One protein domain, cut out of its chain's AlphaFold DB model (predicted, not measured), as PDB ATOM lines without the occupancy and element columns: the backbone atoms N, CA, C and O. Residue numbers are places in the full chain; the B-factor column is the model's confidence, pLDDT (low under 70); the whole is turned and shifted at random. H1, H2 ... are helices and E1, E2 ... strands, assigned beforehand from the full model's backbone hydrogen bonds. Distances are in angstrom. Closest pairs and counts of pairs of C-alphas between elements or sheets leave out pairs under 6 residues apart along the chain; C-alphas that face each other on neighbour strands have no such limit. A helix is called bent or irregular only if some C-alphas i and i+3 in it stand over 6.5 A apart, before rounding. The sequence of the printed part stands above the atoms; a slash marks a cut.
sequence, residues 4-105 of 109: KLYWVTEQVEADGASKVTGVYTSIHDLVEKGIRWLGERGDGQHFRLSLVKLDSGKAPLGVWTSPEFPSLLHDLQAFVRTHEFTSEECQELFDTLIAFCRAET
ATOM      1  N   LYS A   4     -52.357 -44.614  26.295       83.62
ATOM      2  CA  LYS A   4     -52.116 -43.546  27.272       83.62
ATOM      3  C   LYS A   4     -50.664 -43.082  27.139       83.62
ATOM      4  O   LYS A   4     -49.748 -43.758  27.617       83.62
ATOM      5  N   LEU A   5     -50.476 -41.988  26.411       91.00
ATOM      6  CA  LEU A   5     -49.199 -41.317  26.216       91.00
ATOM      7  C   LEU A   5     -49.050 -40.188  27.233       91.00
ATOM      8  O   LEU A   5     -50.032 -39.554  27.617       91.00
ATOM      9  N   TYR A   6     -47.818 -39.962  27.669       93.62
ATOM     10  CA  TYR A   6     -47.486 -38.938  28.644       93.62
ATOM     11  C   TYR A   6     -46.256 -38.178  28.191       93.62
ATOM     12  O   TYR A   6     -45.259 -38.771  27.779       93.62
ATOM     13  N   TRP A   7     -46.330 -36.868  28.313       96.06
ATOM     14  CA  TRP A   7     -45.227 -35.955  28.113       96.06
ATOM     15  C   TRP A   7     -44.590 -35.663  29.455       96.06
ATOM     16  O   TRP A   7     -45.282 -35.288  30.397       96.06
ATOM     17  N   VAL A   8     -43.281 -35.836  29.543       95.94
ATOM     18  CA  VAL A   8     -42.495 -35.535  30.735       95.94
ATOM     19  C   VAL A   8     -41.550 -34.405  30.385       95.94
ATOM     20  O   VAL A   8     -40.776 -34.516  29.435       95.94
ATOM     21  N   THR A   9     -41.621 -33.325  31.148       96.69
ATOM     22  CA  THR A   9     -40.708 -32.193  31.030       96.69
ATOM     23  C   THR A   9     -39.673 -32.277  32.134       96.69
ATOM     24  O   THR A   9     -39.994 -32.589  33.284       96.69
ATOM     25  N   GLU A  10     -38.420 -32.012  31.798       96.12
ATOM     26  CA  GLU A  10     -37.307 -32.070  32.730       96.12
ATOM     27  C   GLU A  10     -36.387 -30.871  32.545       96.12
ATOM     28  O   GLU A  10     -36.083 -30.461  31.424       96.12
ATOM     29  N   GLN A  11     -35.904 -30.355  33.667       94.19
ATOM     30  CA  GLN A  11     -34.754 -29.469  33.715       94.19
ATOM     31  C   GLN A  11     -33.538 -30.334  34.021       94.19
ATOM     32  O   GLN A  11     -33.525 -31.060  35.019       94.19
ATOM     33  N   VAL A  12     -32.557 -30.304  33.130       93.81
ATOM     34  CA  VAL A  12     -31.296 -31.018  33.288       93.81
ATOM     35  C   VAL A  12     -30.229 -30.003  33.660       93.81
ATOM     36  O   VAL A  12     -30.003 -29.028  32.942       93.81
ATOM     37  N   GLU A  13     -29.614 -30.235  34.809       90.88
ATOM     38  CA  GLU A  13     -28.555 -29.426  35.388       90.88
ATOM     39  C   GLU A  13     -27.217 -29.652  34.673       90.88
ATOM     40  O   GLU A  13     -27.028 -30.628  33.940       90.88
ATOM     41  N   ALA A  14     -26.265 -28.744  34.891       88.19
ATOM     42  CA  ALA A  14     -24.952 -28.790  34.245       88.19
ATOM     43  C   ALA A  14     -24.128 -30.045  34.606       88.19
ATOM     44  O   ALA A  14     -23.273 -30.467  33.831       88.19
ATOM     45  N   ASP A  15     -24.389 -30.652  35.766       88.62
ATOM     46  CA  ASP A  15     -23.769 -31.903  36.218       88.62
ATOM     47  C   ASP A  15     -24.463 -33.163  35.659       88.62
ATOM     48  O   ASP A  15     -24.037 -34.287  35.937       88.62
ATOM     49  N   GLY A  16     -25.517 -32.988  34.857       86.81
ATOM     50  CA  GLY A  16     -26.318 -34.063  34.283       86.81
ATOM     51  C   GLY A  16     -27.438 -34.574  35.191       86.81
ATOM     52  O   GLY A  16     -28.197 -35.450  34.761       86.81
ATOM     53  N   ALA A  17     -27.593 -34.046  36.410       90.25
ATOM     54  CA  ALA A  17     -28.759 -34.336  37.234       90.25
ATOM     55  C   ALA A  17     -30.020 -33.806  36.541       90.25
ATOM     56  O   ALA A  17     -30.030 -32.698  36.015       90.25
ATOM     57  N   SER A  18     -31.104 -34.584  36.530       91.06
ATOM     58  CA  SER A  18     -32.379 -34.126  35.980       91.06
ATOM     59  C   SER A  18     -33.462 -34.061  37.042       91.06
ATOM     60  O   SER A  18     -33.550 -34.896  37.944       91.06
ATOM     61  N   LYS A  19     -34.318 -33.052  36.909       92.69
ATOM     62  CA  LYS A  19     -35.505 -32.865  37.727       92.69
ATOM     63  C   LYS A  19     -36.725 -32.813  36.825       92.69
ATOM     64  O   LYS A  19     -36.829 -31.939  35.967       92.69
ATOM     65  N   VAL A  20     -37.670 -33.718  37.061       94.62
ATOM     66  CA  VAL A  20     -38.983 -33.674  36.408       94.62
ATOM     67  C   VAL A  20     -39.719 -32.414  36.855       94.62
ATOM     68  O   VAL A  20     -39.900 -32.179  38.051       94.62
ATOM     69  N   THR A  21     -40.133 -31.600  35.889       94.31
ATOM     70  CA  THR A  21     -40.853 -30.340  36.110       94.31
ATOM     71  C   THR A  21     -42.359 -30.483  35.900       94.31
ATOM     72  O   THR A  21     -43.126 -29.688  36.445       94.31
ATOM     73  N   GLY A  22     -42.794 -31.520  35.177       94.88
ATOM     74  CA  GLY A  22     -44.202 -31.798  34.929       94.88
ATOM     75  C   GLY A  22     -44.441 -33.089  34.147       94.88
ATOM     76  O   GLY A  22     -43.545 -33.621  33.489       94.88
ATOM     77  N   VAL A  23     -45.673 -33.593  34.248       95.25
ATOM     78  CA  VAL A  23     -46.176 -34.734  33.475       95.25
ATOM     79  C   VAL A  23     -47.548 -34.370  32.915       95.25
ATOM     80  O   VAL A  23     -48.433 -33.973  33.673       95.25
ATOM     81  N   TYR A  24     -47.729 -34.522  31.607       95.06
ATOM     82  CA  TYR A  24     -48.913 -34.063  30.878       95.06
ATOM     83  C   TYR A  24     -49.468 -35.171  29.990       95.06
ATOM     84  O   TYR A  24     -48.718 -35.954  29.416       95.06
ATOM     85  N   THR A  25     -50.789 -35.243  29.863       92.56
ATOM     86  CA  THR A  25     -51.478 -36.249  29.033       92.56
ATOM     87  C   THR A  25     -51.886 -35.726  27.660       92.56
ATOM     88  O   THR A  25     -52.387 -36.492  26.845       92.56
ATOM     89  N   SER A  26     -51.708 -34.429  27.407       92.62
ATOM     90  CA  SER A  26     -52.075 -33.770  26.156       92.62
ATOM     91  C   SER A  26     -50.982 -32.785  25.739       92.62
ATOM     92  O   SER A  26     -50.260 -32.258  26.592       92.62
ATOM     93  N   ILE A  27     -50.858 -32.546  24.430       95.19
ATOM     94  CA  ILE A  27     -49.975 -31.496  23.902       95.19
ATOM     95  C   ILE A  27     -50.473 -30.118  24.353       95.19
ATOM     96  O   ILE A  27     -49.671 -29.296  24.777       95.19
ATOM     97  N   HIS A  28     -51.789 -29.903  24.356       94.31
ATOM     98  CA  HIS A  28     -52.405 -28.658  24.812       94.31
ATOM     99  C   HIS A  28     -51.983 -28.274  26.243       94.31
ATOM    100  O   HIS A  28     -51.451 -27.190  26.465       94.31
ATOM    101  N   ASP A  29     -52.133 -29.176  27.223       94.31
ATOM    102  CA  ASP A  29     -51.732 -28.885  28.609       94.31
ATOM    103  C   ASP A  29     -50.217 -28.687  28.753       94.31
ATOM    104  O   ASP A  29     -49.773 -27.877  29.572       94.31
ATOM    105  N   LEU A  30     -49.425 -29.429  27.974       96.44
ATOM    106  CA  LEU A  30     -47.975 -29.268  27.926       96.44
ATOM    107  C   LEU A  30     -47.596 -27.864  27.437       96.44
ATOM    108  O   LEU A  30     -46.778 -27.205  28.079       96.44
ATOM    109  N   VAL A  31     -48.195 -27.408  26.338       96.31
ATOM    110  CA  VAL A  31     -47.947 -26.088  25.743       96.31
ATOM    111  C   VAL A  31     -48.377 -24.973  26.694       96.31
ATOM    112  O   VAL A  31     -47.591 -24.068  26.960       96.31
ATOM    113  N   GLU A  32     -49.571 -25.065  27.282       94.12
ATOM    114  CA  GLU A  32     -50.086 -24.015  28.168       94.12
ATOM    115  C   GLU A  32     -49.320 -23.893  29.496       94.12
ATOM    116  O   GLU A  32     -49.225 -22.802  30.060       94.12
ATOM    117  N   LYS A  33     -48.848 -25.014  30.064       93.25
ATOM    118  CA  LYS A  33     -48.431 -25.062  31.484       93.25
ATOM    119  C   LYS A  33     -47.059 -25.682  31.722       93.25
ATOM    120  O   LYS A  33     -46.501 -25.492  32.808       93.25
ATOM    121  N   GLY A  34     -46.552 -26.476  30.783       92.75
ATOM    122  CA  GLY A  34     -45.394 -27.348  30.993       92.75
ATOM    123  C   GLY A  34     -44.070 -26.847  30.451       92.75
ATOM    124  O   GLY A  34     -43.023 -27.238  30.963       92.75
ATOM    125  N   ILE A  35     -44.093 -25.950  29.470       94.44
ATOM    126  CA  ILE A  35     -42.875 -25.397  28.875       94.44
ATOM    127  C   ILE A  35     -42.419 -24.191  29.706       94.44
ATOM    128  O   ILE A  35     -42.794 -23.049  29.453       94.44
ATOM    129  N   ARG A  36     -41.661 -24.469  30.775       91.69
ATOM    130  CA  ARG A  36     -41.107 -23.464  31.698       91.69
ATOM    131  C   ARG A  36     -39.904 -23.995  32.479       91.69
ATOM    132  O   ARG A  36     -39.816 -25.193  32.750       91.69
ATOM    133  N   TRP A  37     -39.045 -23.086  32.932       88.38
ATOM    134  CA  TRP A  37     -37.994 -23.374  33.915       88.38
ATOM    135  C   TRP A  37     -38.548 -23.386  35.341       88.38
ATOM    136  O   TRP A  37     -39.496 -22.660  35.654       88.38
ATOM    137  N   LEU A  38     -37.955 -24.201  36.218       85.12
ATOM    138  CA  LEU A  38     -38.239 -24.151  37.652       85.12
ATOM    139  C   LEU A  38     -37.081 -23.464  38.379       85.12
ATOM    140  O   LEU A  38     -36.041 -24.070  38.611       85.12
ATOM    141  N   GLY A  39     -37.309 -22.222  38.810       81.19
ATOM    142  CA  GLY A  39     -36.289 -21.398  39.461       81.19
ATOM    143  C   GLY A  39     -35.437 -20.617  38.461       81.19
ATOM    144  O   GLY A  39     -35.825 -20.448  37.306       81.19
ATOM    145  N   GLU A  40     -34.300 -20.102  38.928       75.81
ATOM    146  CA  GLU A  40     -33.344 -19.399  38.069       75.81
ATOM    147  C   GLU A  40     -32.587 -20.389  37.185       75.81
ATOM    148  O   GLU A  40     -32.141 -21.445  37.643       75.81
ATOM    149  N   ARG A  41     -32.428 -20.027  35.911       71.75
ATOM    150  CA  ARG A  41     -31.656 -20.821  34.965       71.75
ATOM    151  C   ARG A  41     -30.165 -20.537  35.134       71.75
ATOM    152  O   ARG A  41     -29.719 -19.409  34.936       71.75
ATOM    153  N   GLY A  42     -29.399 -21.575  35.447       73.31
ATOM    154  CA  GLY A  42     -27.939 -21.550  35.469       73.31
ATOM    155  C   GLY A  42     -27.305 -21.857  34.108       73.31
ATOM    156  O   GLY A  42     -27.933 -22.432  33.215       73.31
ATOM    157  N   ASP A  43     -26.025 -21.509  33.960       80.25
ATOM    158  CA  ASP A  43     -25.235 -21.882  32.783       80.25
ATOM    159  C   ASP A  43     -25.119 -23.405  32.648       80.25
ATOM    160  O   ASP A  43     -24.905 -24.118  33.624       80.25
ATOM    161  N   GLY A  44     -25.258 -23.908  31.419       82.56
ATOM    162  CA  GLY A  44     -25.188 -25.343  31.121       82.56
ATOM    163  C   GLY A  44     -26.482 -26.127  31.376       82.56
ATOM    164  O   GLY A  44     -26.535 -27.311  31.042       82.56
ATOM    165  N   GLN A  45     -27.535 -25.487  31.896       89.12
ATOM    166  CA  GLN A  45     -28.850 -26.117  32.028       89.12
ATOM    167  C   GLN A  45     -29.573 -26.230  30.680       89.12
ATOM    168  O   GLN A  45     -29.572 -25.291  29.869       89.12
ATOM    169  N   HIS A  46     -30.247 -27.361  30.466       92.50
ATOM    170  CA  HIS A  46     -31.060 -27.613  29.278       92.50
ATOM    171  C   HIS A  46     -32.414 -28.241  29.625       92.50
ATOM    172  O   HIS A  46     -32.590 -28.901  30.649       92.50
ATOM    173  N   PHE A  47     -33.390 -28.005  28.755       94.81
ATOM    174  CA  PHE A  47     -34.737 -28.531  28.872       94.81
ATOM    175  C   PHE A  47     -34.834 -29.825  28.075       94.81
ATOM    176  O   PHE A  47     -34.389 -29.900  26.925       94.81
ATOM    177  N   ARG A  48     -35.427 -30.852  28.674       96.56
ATOM    178  CA  ARG A  48     -35.654 -32.146  28.037       96.56
ATOM    179  C   ARG A  48     -37.137 -32.469  28.046       96.56
ATOM    180  O   ARG A  48     -37.797 -32.391  29.078       96.56
ATOM    181  N   LEU A  49     -37.641 -32.855  26.883       97.69
ATOM    182  CA  LEU A  49     -38.995 -33.338  26.686       97.69
ATOM    183  C   LEU A  49     -38.936 -34.820  26.328       97.69
ATOM    184  O   LEU A  49     -38.258 -35.202  25.377       97.69
ATOM    185  N   SER A  50     -39.672 -35.645  27.064       96.38
ATOM    186  CA  SER A  50     -39.784 -37.076  26.796       96.38
ATOM    187  C   SER A  50     -41.237 -37.463  26.549       96.38
ATOM    188  O   SER A  50     -42.122 -37.057  27.299       96.38
ATOM    189  N   LEU A  51     -41.486 -38.294  25.540       95.69
ATOM    190  CA  LEU A  51     -42.776 -38.946  25.324       95.69
ATOM    191  C   LEU A  51     -42.687 -40.382  25.836       95.69
ATOM    192  O   LEU A  51     -41.842 -41.157  25.392       95.69
ATOM    193  N   VAL A  52     -43.557 -40.764  26.764       93.12
ATOM    194  CA  VAL A  52     -43.551 -42.094  27.384       93.12
ATOM    195  C   VAL A  52     -44.928 -42.741  27.325       93.12
ATOM    196  O   VAL A  52     -45.959 -42.079  27.228       93.12
ATOM    197  N   LYS A  53     -44.943 -44.069  27.410       89.38
ATOM    198  CA  LYS A  53     -46.158 -44.851  27.631       89.38
ATOM    199  C   LYS A  53     -46.121 -45.384  29.060       89.38
ATOM    200  O   LYS A  53     -45.233 -46.176  29.377       89.38
ATOM    201  N   LEU A  54     -47.077 -44.975  29.897       72.50
ATOM    202  CA  LEU A  54     -47.233 -45.565  31.232       72.50
ATOM    203  C   LEU A  54     -47.537 -47.066  31.092       72.50
ATOM    204  O   LEU A  54     -48.166 -47.497  30.123       72.50
ATOM    205  N   ASP A  55     -47.005 -47.858  32.021       68.81
ATOM    206  CA  ASP A  55     -47.050 -49.330  32.038       68.81
ATOM    207  C   ASP A  55     -46.168 -50.036  30.991       68.81
ATOM    208  O   ASP A  55     -46.325 -51.226  30.715       68.81
ATOM    209  N   SER A  56     -45.199 -49.328  30.405       70.25
ATOM    210  CA  SER A  56     -44.175 -49.920  29.545       70.25
ATOM    211  C   SER A  56     -42.810 -49.817  30.218       70.25
ATOM    212  O   SER A  56     -42.239 -48.737  30.271       70.25
ATOM    213  N   GLY A  57     -42.225 -50.940  30.649       69.94
ATOM    214  CA  GLY A  57     -40.826 -51.000  31.119       69.94
ATOM    215  C   GLY A  57     -39.778 -50.799  30.009       69.94
ATOM    216  O   GLY A  57     -38.634 -51.214  30.154       69.94
ATOM    217  N   LYS A  58     -40.187 -50.241  28.866       79.12
ATOM    218  CA  LYS A  58     -39.331 -49.959  27.709       79.12
ATOM    219  C   LYS A  58     -38.820 -48.523  27.780       79.12
ATOM    220  O   LYS A  58     -39.361 -47.705  28.517       79.12
ATOM    221  N   ALA A  59     -37.814 -48.228  26.960       85.00
ATOM    222  CA  ALA A  59     -37.328 -46.872  26.756       85.00
ATOM    223  C   ALA A  59     -38.469 -45.900  26.373       85.00
ATOM    224  O   ALA A  59     -39.484 -46.344  25.812       85.00
ATOM    225  N   PRO A  60     -38.304 -44.592  26.648       90.38
ATOM    226  CA  PRO A  60     -39.195 -43.556  26.140       90.38
ATOM    227  C   PRO A  60     -39.438 -43.699  24.635       90.38
ATOM    228  O   PRO A  60     -38.572 -44.140  23.882       90.38
ATOM    229  N   LEU A  61     -40.633 -43.312  24.206       92.94
ATOM    230  CA  LEU A  61     -41.035 -43.303  22.802       92.94
ATOM    231  C   LEU A  61     -40.334 -42.202  21.999       92.94
ATOM    232  O   LEU A  61     -40.222 -42.321  20.784       92.94
ATOM    233  N   GLY A  62     -39.868 -41.159  22.682       94.56
ATOM    234  CA  GLY A  62     -39.024 -40.106  22.138       94.56
ATOM    235  C   GLY A  62     -38.429 -39.273  23.268       94.56
ATOM    236  O   GLY A  62     -39.029 -39.173  24.341       94.56
ATOM    237  N   VAL A  63     -37.237 -38.727  23.039       96.25
ATOM    238  CA  VAL A  63     -36.539 -37.820  23.955       96.25
ATOM    239  C   VAL A  63     -35.899 -36.728  23.116       96.25
ATOM    240  O   VAL A  63     -35.079 -37.018  22.249       96.25
ATOM    241  N   TRP A  64     -36.258 -35.480  23.390       97.31
ATOM    242  CA  TRP A  64     -35.787 -34.317  22.649       97.31
ATOM    243  C   TRP A  64     -35.283 -33.260  23.619       97.31
ATOM    244  O   TRP A  64     -35.895 -32.999  24.654       97.31
ATOM    245  N   THR A  65     -34.154 -32.651  23.284       94.88
ATOM    246  CA  THR A  65     -33.468 -31.697  24.154       94.88
ATOM    247  C   THR A  65     -33.338 -30.341  23.480       94.88
ATOM    248  O   THR A  65     -33.037 -30.252  22.286       94.88
ATOM    249  N   SER A  66     -33.529 -29.285  24.266       92.69
ATOM    250  CA  SER A  66     -33.240 -27.907  23.874       92.69
ATOM    251  C   SER A  66     -31.763 -27.747  23.475       92.69
ATOM    252  O   SER A  66     -30.923 -28.489  23.992       92.69
ATOM    253  N   PRO A  67     -31.407 -26.749  22.653       90.81
ATOM    254  CA  PRO A  67     -32.288 -25.684  22.163       90.81
ATOM    255  C   PRO A  67     -33.027 -26.020  20.863       90.81
ATOM    256  O   PRO A  67     -33.927 -25.283  20.475       90.81
ATOM    257  N   GLU A  68     -32.668 -27.113  20.194       89.75
ATOM    258  CA  GLU A  68     -33.104 -27.366  18.812       89.75
ATOM    259  C   GLU A  68     -34.169 -28.456  18.681       89.75
ATOM    260  O   GLU A  68     -34.841 -28.513  17.655       89.75
ATOM    261  N   PHE A  69     -34.337 -29.312  19.697       94.19
ATOM    262  CA  PHE A  69     -35.280 -30.437  19.679       94.19
ATOM    263  C   PHE A  69     -35.198 -31.246  18.370       94.19
ATOM    264  O   PHE A  69     -36.188 -31.370  17.639       94.19
ATOM    265  N   PRO A  70     -34.005 -31.776  18.038       92.81
ATOM    266  CA  PRO A  70     -33.748 -32.380  16.739       92.81
ATOM    267  C   PRO A  70     -34.717 -33.529  16.470       92.81
ATOM    268  O   PRO A  70     -35.012 -34.325  17.357       92.81
ATOM    269  N   SER A  71     -35.199 -33.617  15.232       93.19
ATOM    270  CA  SER A  71     -36.104 -34.674  14.761       93.19
ATOM    271  C   SER A  71     -37.484 -34.737  15.430       93.19
ATOM    272  O   SER A  71     -38.278 -35.575  15.016       93.19
ATOM    273  N   LEU A  72     -37.840 -33.836  16.359       96.31
ATOM    274  CA  LEU A  72     -39.125 -33.882  17.076       96.31
ATOM    275  C   LEU A  72     -40.321 -34.004  16.126       96.31
ATOM    276  O   LEU A  72     -41.097 -34.953  16.220       96.31
ATOM    277  N   LEU A  73     -40.436 -33.107  15.145       96.50
ATOM    278  CA  LEU A  73     -41.545 -33.147  14.185       96.50
ATOM    279  C   LEU A  73     -41.552 -34.418  13.328       96.50
ATOM    280  O   LEU A  73     -42.625 -34.910  12.977       96.50
ATOM    281  N   HIS A  74     -40.373 -34.947  12.992       96.00
ATOM    282  CA  HIS A  74     -40.246 -36.183  12.223       96.00
ATOM    283  C   HIS A  74     -40.717 -37.389  13.041       96.00
ATOM    284  O   HIS A  74     -41.533 -38.180  12.562       96.00
ATOM    285  N   ASP A  75     -40.259 -37.497  14.285       95.62
ATOM    286  CA  ASP A  75     -40.589 -38.598  15.187       95.62
ATOM    287  C   ASP A  75     -42.092 -38.616  15.507       95.62
ATOM    288  O   ASP A  75     -42.728 -39.677  15.515       95.62
ATOM    289  N   LEU A  76     -42.699 -37.434  15.676       95.75
ATOM    290  CA  LEU A  76     -44.130 -37.305  15.952       95.75
ATOM    291  C   LEU A  76     -45.034 -37.743  14.791       95.75
ATOM    292  O   LEU A  76     -46.174 -38.150  15.035       95.75
ATOM    293  N   GLN A  77     -44.531 -37.809  13.550       95.56
ATOM    294  CA  GLN A  77     -45.304 -38.330  12.410       95.56
ATOM    295  C   GLN A  77     -45.808 -39.758  12.639       95.56
ATOM    296  O   GLN A  77     -46.862 -40.135  12.126       95.56
ATOM    297  N   ALA A  78     -45.084 -40.576  13.411       93.38
ATOM    298  CA  ALA A  78     -45.535 -41.924  13.741       93.38
ATOM    299  C   ALA A  78     -46.840 -41.934  14.551       93.38
ATOM    300  O   ALA A  78     -47.655 -42.835  14.362       93.38
ATOM    301  N   PHE A  79     -47.047 -40.924  15.394       93.06
ATOM    302  CA  PHE A  79     -48.209 -40.776  16.269       93.06
ATOM    303  C   PHE A  79     -49.368 -40.062  15.570       93.06
ATOM    304  O   PHE A  79     -50.528 -40.414  15.792       93.06
ATOM    305  N   VAL A  80     -49.056 -39.147  14.645       94.06
ATOM    306  CA  VAL A  80     -50.046 -38.552  13.734       94.06
ATOM    307  C   VAL A  80     -50.689 -39.623  12.853       94.06
ATOM    308  O   VAL A  80     -51.911 -39.697  12.751       94.06
ATOM    309  N   ARG A  81     -49.886 -40.536  12.284       93.00
ATOM    310  CA  ARG A  81     -50.402 -41.671  11.492       93.00
ATOM    311  C   ARG A  81     -51.323 -42.600  12.283       93.00
ATOM    312  O   ARG A  81     -52.139 -43.290  11.683       93.00
ATOM    313  N   THR A  82     -51.178 -42.653  13.606       90.75
ATOM    314  CA  THR A  82     -52.044 -43.450  14.486       90.75
ATOM    315  C   THR A  82     -53.183 -42.643  15.104       90.75
ATOM    316  O   THR A  82     -53.892 -43.188  15.946       90.75
ATOM    317  N   HIS A  83     -53.374 -41.385  14.687       90.12
ATOM    318  CA  HIS A  83     -54.383 -40.457  15.207       90.12
ATOM    319  C   HIS A  83     -54.278 -40.185  16.717       90.12
ATOM    320  O   HIS A  83     -55.277 -39.873  17.357       90.12
ATOM    321  N   GLU A  84     -53.081 -40.322  17.293       90.50
ATOM    322  CA  GLU A  84     -52.839 -39.969  18.701       90.50
ATOM    323  C   GLU A  84     -52.618 -38.454  18.849       90.50
ATOM    324  O   GLU A  84     -52.973 -37.890  19.877       90.50
ATOM    325  N   PHE A  85     -52.077 -37.810  17.806       93.81
ATOM    326  CA  PHE A  85     -51.903 -36.361  17.678       93.81
ATOM    327  C   PHE A  85     -52.322 -35.904  16.277       93.81
ATOM    328  O   PHE A  85     -52.410 -36.708  15.343       93.81
ATOM    329  N   THR A  86     -52.501 -34.604  16.108       95.12
ATOM    330  CA  THR A  86     -52.625 -33.945  14.807       95.12
ATOM    331  C   THR A  86     -51.303 -33.293  14.397       95.12
ATOM    332  O   THR A  86     -50.448 -32.987  15.231       95.12
ATOM    333  N   SER A  87     -51.112 -33.065  13.094       95.56
ATOM    334  CA  SER A  87     -49.945 -32.318  12.598       95.56
ATOM    335  C   SER A  87     -49.894 -30.892  13.150       95.56
ATOM    336  O   SER A  87     -48.808 -30.374  13.383       95.56
ATOM    337  N   GLU A  88     -51.059 -30.280  13.369       96.56
ATOM    338  CA  GLU A  88     -51.207 -28.920  13.896       96.56
ATOM    339  C   GLU A  88     -50.730 -28.842  15.350       96.56
ATOM    340  O   GLU A  88     -49.865 -28.027  15.651       96.56
ATOM    341  N   GLU A  89     -51.176 -29.762  16.213       96.31
ATOM    342  CA  GLU A  89     -50.699 -29.852  17.603       96.31
ATOM    343  C   GLU A  89     -49.182 -30.083  17.670       96.31
ATOM    344  O   GLU A  89     -48.486 -29.490  18.493       96.31
ATOM    345  N   CYS A  90     -48.638 -30.937  16.794       96.94
ATOM    346  CA  CYS A  90     -47.195 -31.192  16.756       96.94
ATOM    347  C   CYS A  90     -46.404 -29.936  16.361       96.94
ATOM    348  O   CYS A  90     -45.334 -29.686  16.919       96.94
ATOM    349  N   GLN A  91     -46.923 -29.159  15.407       97.62
ATOM    350  CA  GLN A  91     -46.307 -27.912  14.961       97.62
ATOM    351  C   GLN A  91     -46.381 -26.834  16.048       97.62
ATOM    352  O   GLN A  91     -45.362 -26.221  16.357       97.62
ATOM    353  N   GLU A  92     -47.539 -26.668  16.691       97.44
ATOM    354  CA  GLU A  92     -47.731 -25.740  17.812       97.44
ATOM    355  C   GLU A  92     -46.770 -26.036  18.972       97.44
ATOM    356  O   GLU A  92     -46.135 -25.125  19.514       97.44
ATOM    357  N   LEU A  93     -46.608 -27.316  19.324       97.75
ATOM    358  CA  LEU A  93     -45.640 -27.745  20.329       97.75
ATOM    359  C   LEU A  93     -44.217 -27.331  19.948       97.75
ATOM    360  O   LEU A  93     -43.505 -26.745  20.765       97.75
ATOM    361  N   PHE A  94     -43.794 -27.637  18.720       97.38
ATOM    362  CA  PHE A  94     -42.448 -27.318  18.255       97.38
ATOM    363  C   PHE A  94     -42.196 -25.808  18.257       97.38
ATOM    364  O   PHE A  94     -41.194 -25.356  18.810       97.38
ATOM    365  N   ASP A  95     -43.122 -25.020  17.718       96.62
ATOM    366  CA  ASP A  95     -42.990 -23.564  17.663       96.62
ATOM    367  C   ASP A  95     -42.928 -22.951  19.067       96.62
ATOM    368  O   ASP A  95     -42.097 -22.074  19.318       96.62
ATOM    369  N   THR A  96     -43.724 -23.463  20.010       96.50
ATOM    370  CA  THR A  96     -43.682 -23.033  21.415       96.50
ATOM    371  C   THR A  96     -42.339 -23.362  22.068       96.50
ATOM    372  O   THR A  96     -41.762 -22.508  22.740       96.50
ATOM    373  N   LEU A  97     -41.796 -24.565  21.849       96.06
ATOM    374  CA  LEU A  97     -40.486 -24.967  22.374       96.06
ATOM    375  C   LEU A  97     -39.353 -24.089  21.822       96.06
ATOM    376  O   LEU A  97     -38.477 -23.656  22.571       96.06
ATOM    377  N   ILE A  98     -39.385 -23.783  20.525       95.25
ATOM    378  CA  ILE A  98     -38.388 -22.910  19.893       95.25
ATOM    379  C   ILE A  98     -38.530 -21.468  20.388       95.25
ATOM    380  O   ILE A  98     -37.523 -20.810  20.657       95.25
ATOM    381  N   ALA A  99     -39.755 -20.959  20.536       93.50
ATOM    382  CA  ALA A  99     -40.001 -19.632  21.094       93.50
ATOM    383  C   ALA A  99     -39.511 -19.530  22.547       93.50
ATOM    384  O   ALA A  99     -38.839 -18.556  22.886       93.50
ATOM    385  N   PHE A 100     -39.771 -20.553  23.365       92.25
ATOM    386  CA  PHE A 100     -39.258 -20.678  24.728       92.25
ATOM    387  C   PHE A 100     -37.728 -20.581  24.757       92.25
ATOM    388  O   PHE A 100     -37.196 -19.686  25.409       92.25
ATOM    389  N   CYS A 101     -37.023 -21.377  23.945       90.56
ATOM    390  CA  CYS A 101     -35.559 -21.324  23.875       90.56
ATOM    391  C   CYS A 101     -35.006 -19.997  23.324       90.56
ATOM    392  O   CYS A 101     -33.890 -19.607  23.657       90.56
ATOM    393  N   ARG A 102     -35.751 -19.280  22.474       87.94
ATOM    394  CA  ARG A 102     -35.322 -17.981  21.919       87.94
ATOM    395  C   ARG A 102     -35.558 -16.811  22.861       87.94
ATOM    396  O   ARG A 102     -34.728 -15.904  22.902       87.94
ATOM    397  N   ALA A 103     -36.673 -16.812  23.592       81.50
ATOM    398  CA  ALA A 103     -36.970 -15.795  24.600       81.50
ATOM    399  C   ALA A 103     -35.855 -15.714  25.658       81.50
ATOM    400  O   ALA A 103     -35.574 -14.643  26.186       81.50
ATOM    401  N   GLU A 104     -35.162 -16.830  25.885       66.06
ATOM    402  CA  GLU A 104     -33.992 -16.934  26.757       66.06
ATOM    403  C   GLU A 104     -32.757 -16.197  26.224       66.06
ATOM    404  O   GLU A 104     -32.037 -15.576  26.998       66.06
ATOM    405  N   THR A 105     -32.499 -16.234  24.914       58.94
ATOM    406  CA  THR A 105     -31.334 -15.559  24.313       58.94
ATOM    407  C   THR A 105     -31.503 -14.034  24.288       58.94
ATOM    408  O   THR A 105     -30.525 -13.304  24.147       58.94
TER     409      THR A 105
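AT A GLANCE: This is residues 4 to 105 of the 109 residues of an uncharacterized protein of Chthonomonadaceae bacterium (UniProt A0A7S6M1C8). A strongly twisted sheet of four strands has three helices gathered on one side of it, with the other side bare. H1 packs over E2 and E1, H2 lies by the edge strand E4, and the long helix H3 runs beneath the sheet, bridging H1 and H2. The printed part has 102 residues, with three named helices and four named strands in the order E1, E2, H1, E3, E4, H2, H3. The sheet's order is E2, E1, E3, E4, all antiparallel, and the class is mixed, helices and strands. The whole is compact, with a radius of gyration of the C-alphas of 13.3 A and spans of 39 by 30 by 22 A.

IN THESE COORDINATES: E1, residues 5 to 12, begins at C-alpha 5 at (-49.199, -41.317, 26.216) and is 21.8 A long. E2, residues 18 to 24, is 17.3 A long. H1, residues 27 to 34, measures 9.4 A. E3, residues 46 to 53, begins at C-alpha 46 at (-31.060, -27.613, 29.278) and is 23.0 A long. E4, residues 62 to 65, measures 10.3 A. H2, residues 72 to 80, measures 12.3 A; it is neither bent nor irregular, but only just: C-alphas 75 and 78 are 6.1 A apart. H3, residues 87 to 105, is 27.6 A long and ends at C-alpha 105 at (-31.334, -15.559, 24.313).

HOW THE PARTS SIT: E1 and E2 form a hairpin, with N 9 and O 22 within hydrogen-bond range at 3.0 A. E1 and E3 are antiparallel at 157 degrees, with N 8 and O 50 at 2.8 A. E3 and E4 form a second hairpin, with N 49 and O 64 at 2.8 A. E2, H1 and E3 make a split strand-helix-strand unit, two strands running the same way with E1 between them, and its crossover is right-handed. H1 is on the sheet at a height of 8.8 A, over E2 and, only just, over E1, on which 3 of its C-alphas fall. It runs slantwise to the strands, at 44 degrees to E2 on the local plane. H1 and H3 touch through residues 89 to 96 of H3 alone, at a shallow tilt of 22 degrees, the same way; the closest C-alphas are those of Val 31 and Leu 93, 6.1 A apart. H2 and H3 form a helical hairpin at a shallow tilt of 23 degrees, opposite ways, touching through residues 87 to 94 of H3 alone; the closest C-alphas are those of Val 80 and Ser 87, 6.3 A apart. H2 only grazes the sheet with residues 72 to 76, and H3 only grazes it with residues 97 to 101. H1 and H2 are apart. Every O i to N i+4 pair is within hydrogen-bond range in H1, against 13 of 15 in H3 and 2 of 5 in H2, where 5 of 6 O i to N i+3 pairs are within range.

THE WHOLE: The two C-alphas farthest apart are those of Asp 43 and Thr 82, at 39.0 A. The printed part has no cut. The link from H1 to E3, 11 residues, is long. The mean pLDDT of the printed part is 90.8; residues 55, 57 and 104 to 105 are under 70.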